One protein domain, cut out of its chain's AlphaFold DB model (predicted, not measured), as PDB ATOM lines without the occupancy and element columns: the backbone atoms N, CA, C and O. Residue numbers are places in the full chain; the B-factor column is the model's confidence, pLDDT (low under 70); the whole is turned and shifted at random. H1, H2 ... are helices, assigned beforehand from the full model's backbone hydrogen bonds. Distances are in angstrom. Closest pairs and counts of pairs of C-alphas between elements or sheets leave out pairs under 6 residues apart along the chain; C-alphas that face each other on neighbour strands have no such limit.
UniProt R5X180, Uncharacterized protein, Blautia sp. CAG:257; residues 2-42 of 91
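AT A GLANCE: This is residues 2 to 42 of the 91 residues of an uncharacterized protein of Blautia sp. CAG:257 (UniProt R5X180). What shape does the printed part make? It is a wide, open V with no core: one arm is a thin stretch of chain that holds the short helices H1 and H2, and the other is the long, single helix H3. The arms meet where residues 17 to 21 lead into H3. What is it made of? The printed part has 41 residues with three named helices, in the order H1, H2, H3, and no named strand; the class is all helix. How spread out is it? It is extended, with a radius of gyration of the C-alphas of 16.9 A and spans of 51 by 22 by 7 A.

IN THESE COORDINATES: Where does the first helix lie? H1 is residues 2 to 7, 8.7 A from first to last C-alpha, and C-alpha 2 is at (129.653, 189.771, 191.136). What follows it? H2 is residues 13 to 16, 5.0 A long, and H3 is residues 22 to 41, 28.6 A from C-alpha 22 at (107.109, 178.272, 206.058) to C-alpha 41 at (112.601, 172.883, 233.567).

HOW THE PARTS SIT: Do the helices touch? H1, H2 and H3 each touch no helix. H1 and H2 are apart, H2 and H3 are apart, and H1 and H3 are apart. What do their backbones show? Every O i to N i+4 pair is within hydrogen-bond range in H1 and H3, while H2, with 4 residues, is too short for such a pair.

THE WHOLE: How far does it reach? The two C-alphas farthest apart, those of Glu 4 and Arg 41, are 50.9 A apart. Which residues stand free? Residues 4 to 9 and residues 12 to 42 stand free. Is it cut, or low in confidence? The printed part has no cut, and both links between helices are tight, with 5 residues each. The mean pLDDT of the printed part is 91.5, and no printed residue is under 70.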
ATOM      1  N   ILE A   2     129.420 190.437 189.828       86.12
ATOM      2  CA  ILE A   2     129.653 189.771 191.136       86.12
ATOM      3  C   ILE A   2     130.966 190.210 191.812       86.12
ATOM      4  O   ILE A   2     130.974 190.482 193.003       86.12
ATOM      5  N   LEU A   3     132.045 190.387 191.041       87.06
ATOM      6  CA  LEU A   3     133.346 190.842 191.558       87.06
ATOM      7  C   LEU A   3     133.307 192.270 192.118       87.06
ATOM      8  O   LEU A   3     133.960 192.569 193.109       87.06
ATOM      9  N   GLU A   4     132.526 193.143 191.492       91.81
ATOM     10  CA  GLU A   4     132.331 194.526 191.928       91.81
ATOM     11  C   GLU A   4     131.468 194.588 193.194       91.81
ATOM     12  O   GLU A   4     131.817 195.290 194.133       91.81
ATOM     13  N   ALA A   5     130.406 193.776 193.265       90.12
ATOM     14  CA  ALA A   5     129.598 193.632 194.475       90.12
ATOM     15  C   ALA A   5     130.420 193.063 195.644       90.12
ATOM     16  O   ALA A   5     130.249 193.484 196.782       90.12
ATOM     17  N   MET A   6     131.354 192.140 195.386       87.75
ATOM     18  CA  MET A   6     132.303 191.678 196.405       87.75
ATOM     19  C   MET A   6     133.274 192.790 196.825       87.75
ATOM     20  O   MET A   6     133.489 192.978 198.018       87.75
ATOM     21  N   TYR A   7     133.840 193.535 195.869       88.50
ATOM     22  CA  TYR A   7     134.783 194.627 196.141       88.50
ATOM     23  C   TYR A   7     134.155 195.757 196.968       88.50
ATOM     24  O   TYR A   7     134.768 196.233 197.920       88.50
ATOM     25  N   ASN A   8     132.924 196.146 196.637       93.69
ATOM     26  CA  ASN A   8     132.197 197.212 197.326       93.69
ATOM     27  C   ASN A   8     131.591 196.768 198.667       93.69
ATOM     28  O   ASN A   8     131.049 197.606 199.381       93.69
ATOM     29  N   GLY A   9     131.660 195.476 199.010       86.00
ATOM     30  CA  GLY A   9     130.976 194.951 200.189       86.00
ATOM     31  C   GLY A   9     129.459 195.061 200.051       86.00
ATOM     32  O   GLY A   9     128.791 195.594 200.915       86.00
ATOM     33  N   GLU A  10     128.901 194.611 198.934       89.56
ATOM     34  CA  GLU A  10     127.450 194.520 198.705       89.56
ATOM     35  C   GLU A  10     126.987 193.057 198.607       89.56
ATOM     36  O   GLU A  10     125.805 192.765 198.423       89.56
ATOM     37  N   PHE A  11     127.922 192.110 198.722       87.19
ATOM     38  CA  PHE A  11     127.655 190.682 198.633       87.19
ATOM     39  C   PHE A  11     127.713 190.022 200.017       87.19
ATOM     40  O   PHE A  11     128.762 189.537 200.438       87.19
ATOM     41  N   TYR A  12     126.559 189.958 200.694       82.56
ATOM     42  CA  TYR A  12     126.406 189.337 202.021       82.56
ATOM     43  C   TYR A  12     125.329 188.242 202.048       82.56
ATOM     44  O   TYR A  12     124.265 188.417 202.647       82.56
ATOM     45  N   PRO A  13     125.579 187.072 201.428       80.88
ATOM     46  CA  PRO A  13     124.573 186.018 201.330       80.88
ATOM     47  C   PRO A  13     124.015 185.547 202.676       80.88
ATOM     48  O   PRO A  13     122.833 185.233 202.762       80.88
ATOM     49  N   CYS A  14     124.831 185.540 203.734       70.06
ATOM     50  CA  CYS A  14     124.393 185.141 205.074       70.06
ATOM     51  C   CYS A  14     123.304 186.059 205.655       70.06
ATOM     52  O   CYS A  14     122.521 185.620 206.491       70.06
ATOM     53  N   GLU A  15     123.234 187.312 205.205       75.56
ATOM     54  CA  GLU A  15     122.245 188.294 205.660       75.56
ATOM     55  C   GLU A  15     121.046 188.375 204.709       75.56
ATOM     56  O   GLU A  15     119.914 188.600 205.139       75.56
ATOM     57  N   THR A  16     121.272 188.162 203.410       80.38
ATOM     58  CA  THR A  16     120.256 188.388 202.371       80.38
ATOM     59  C   THR A  16     119.590 187.112 201.856       80.38
ATOM     60  O   THR A  16     118.538 187.190 201.224       80.38
ATOM     61  N   VAL A  17     120.175 185.935 202.098       81.44
ATOM     62  CA  VAL A  17     119.725 184.634 201.563       81.44
ATOM     63  C   VAL A  17     119.309 183.701 202.704       81.44
ATOM     64  O   VAL A  17     119.670 182.528 202.765       81.44
ATOM     65  N   VAL A  18     118.519 184.225 203.641       81.25
ATOM     66  CA  VAL A  18     117.913 183.414 204.705       81.25
ATOM     67  C   VAL A  18     116.761 182.586 204.118       81.25
ATOM     68  O   VAL A  18     115.935 183.141 203.383       81.25
ATOM     69  N   PRO A  19     116.639 181.282 204.441       88.44
ATOM     70  CA  PRO A  19     115.518 180.477 203.974       88.44
ATOM     71  C   PRO A  19     114.171 181.100 204.367       88.44
ATOM     72  O   PRO A  19     113.918 181.445 205.522       88.44
ATOM     73  N   THR A  20     113.276 181.247 203.394       89.94
ATOM     74  CA  THR A  20     111.966 181.890 203.592       89.94
ATOM     75  C   THR A  20     110.813 180.898 203.675       89.94
ATOM     76  O   THR A  20     109.667 181.325 203.843       89.94
ATOM     77  N   SER A  21     111.096 179.592 203.589       95.00
ATOM     78  CA  SER A  21     110.056 178.567 203.598       95.00
ATOM     79  C   SER A  21     109.263 178.587 204.914       95.00
ATOM     80  O   SER A  21     109.837 178.810 205.990       95.00
ATOM     81  N   PRO A  22     107.937 178.366 204.860       96.44
ATOM     82  CA  PRO A  22     107.109 178.272 206.058       96.44
ATOM     83  C   PRO A  22     107.622 177.224 207.052       96.44
ATOM     84  O   PRO A  22     107.607 177.457 208.260       96.44
ATOM     85  N   GLU A  23     108.124 176.095 206.550       97.12
ATOM     86  CA  GLU A  23     108.645 174.984 207.347       97.12
ATOM     87  C   GLU A  23     109.882 175.405 208.140       97.12
ATOM     88  O   GLU A  23     109.951 175.152 209.342       97.12
ATOM     89  N   TYR A  24     110.824 176.105 207.497       94.31
ATOM     90  CA  TYR A  24     112.016 176.625 208.164       94.31
ATOM     91  C   TYR A  24     111.642 177.625 209.259       94.31
ATOM     92  O   TYR A  24     112.078 177.490 210.401       94.31
ATOM     93  N   ARG A  25     110.772 178.593 208.946       95.00
ATOM     94  CA  ARG A  25     110.329 179.598 209.926       95.00
ATOM     95  C   ARG A  25     109.647 178.948 211.128       95.00
ATOM     96  O   ARG A  25     109.936 179.314 212.266       95.00
ATOM     97  N   LYS A  26     108.789 177.953 210.885       97.31
ATOM     98  CA  LYS A  26     108.131 177.177 211.943       97.31
ATOM     99  C   LYS A  26     109.141 176.400 212.786       97.31
ATOM    100  O   LYS A  26     109.006 176.374 214.008       97.31
ATOM    101  N   ALA A  27     110.149 175.790 212.166       96.81
ATOM    102  CA  ALA A  27     111.208 175.087 212.882       96.81
ATOM    103  C   ALA A  27     112.001 176.045 213.786       96.81
ATOM    104  O   ALA A  27     112.149 175.762 214.970       96.81
ATOM    105  N   VAL A  28     112.409 177.216 213.281       94.44
ATOM    106  CA  VAL A  28     113.121 178.240 214.072       94.44
ATOM    107  C   VAL A  28     112.290 178.706 215.270       94.44
ATOM    108  O   VAL A  28     112.794 178.745 216.392       94.44
ATOM    109  N   GLN A  29     111.004 178.999 215.061       96.62
ATOM    110  CA  GLN A  29     110.083 179.367 216.145       96.62
ATOM    111  C   GLN A  29     109.929 178.246 217.178       96.62
ATOM    112  O   GLN A  29     109.912 178.504 218.380       96.62
ATOM    113  N   THR A  30     109.850 176.996 216.720       97.94
ATOM    114  CA  THR A  30     109.737 175.824 217.598       97.94
ATOM    115  C   THR A  30     111.006 175.635 218.426       97.94
ATOM    116  O   THR A  30     110.914 175.400 219.627       97.94
ATOM    117  N   CYS A  31     112.188 175.801 217.825       96.19
ATOM    118  CA  CYS A  31     113.460 175.764 218.546       96.19
ATOM    119  C   CYS A  31     113.517 176.829 219.647       96.19
ATOM    120  O   CYS A  31     113.928 176.515 220.760       96.19
ATOM    121  N   ALA A  32     113.075 178.061 219.370       96.62
ATOM    122  CA  ALA A  32     113.015 179.117 220.382       96.62
ATOM    123  C   ALA A  32     112.088 178.733 221.549       96.62
ATOM    124  O   ALA A  32     112.514 178.746 222.700       96.62
ATOM    125  N   ALA A  33     110.867 178.279 221.250       98.19
ATOM    126  CA  ALA A  33     109.913 177.857 222.276       98.19
ATOM    127  C   ALA A  33     110.419 176.668 223.117       98.19
ATOM    128  O   ALA A  33     110.157 176.600 224.317       98.19
ATOM    129  N   LEU A  34     111.148 175.728 222.507       98.19
ATOM    130  CA  LEU A  34     111.761 174.609 223.224       98.19
ATOM    131  C   LEU A  34     112.868 175.078 224.172       98.19
ATOM    132  O   LEU A  34     112.921 174.594 225.299       98.19
ATOM    133  N   MET A  35     113.712 176.029 223.761       97.31
ATOM    134  CA  MET A  35     114.733 176.601 224.649       97.31
ATOM    135  C   MET A  35     114.097 177.294 225.854       97.31
ATOM    136  O   MET A  35     114.505 177.029 226.983       97.31
ATOM    137  N   ASP A  36     113.047 178.091 225.634       97.38
ATOM    138  CA  ASP A  36     112.316 178.748 226.721       97.38
ATOM    139  C   ASP A  36     111.756 177.717 227.711       97.38
ATOM    140  O   ASP A  36     111.933 177.847 228.922       97.38
ATOM    141  N   GLN A  37     111.145 176.638 227.211       98.12
ATOM    142  CA  GLN A  37     110.646 175.553 228.062       98.12
ATOM    143  C   GLN A  37     111.768 174.827 228.815       98.12
ATOM    144  O   GLN A  37     111.595 174.481 229.985       98.12
ATOM    145  N   LEU A  38     112.908 174.576 228.171       98.06
ATOM    146  CA  LEU A  38     114.056 173.925 228.805       98.06
ATOM    147  C   LEU A  38     114.655 174.808 229.903       98.06
ATOM    148  O   LEU A  38     114.967 174.289 230.974       98.06
ATOM    149  N   SER A  39     114.710 176.127 229.697       97.00
ATOM    150  CA  SER A  39     115.213 177.092 230.686       97.00
ATOM    151  C   SER A  39     114.403 177.101 231.988       97.00
ATOM    152  O   SER A  39     114.940 177.372 233.058       97.00
ATOM    153  N   GLN A  40     113.110 176.766 231.909       97.62
ATOM    154  CA  GLN A  40     112.212 176.691 233.065       97.62
ATOM    155  C   GLN A  40     112.254 175.332 233.774       97.62
ATOM    156  O   GLN A  40     111.861 175.234 234.936       97.62
ATOM    157  N   ARG A  41     112.665 174.270 233.072       98.12
ATOM    158  CA  ARG A  41     112.601 172.883 233.567       98.12
ATOM    159  C   ARG A  41     113.928 172.362 234.097       98.12
ATOM    160  O   ARG A  41     113.917 171.451 234.923       98.12
ATOM    161  N   LEU A  42     115.040 172.871 233.580       97.94
ATOM    162  CA  LEU A  42     116.379 172.410 233.918       97.94
ATOM    163  C   LEU A  42     117.003 173.259 235.026       97.94
ATOM    164  O   LEU A  42     116.640 174.416 235.237       97.94
TER     165      LEU A  42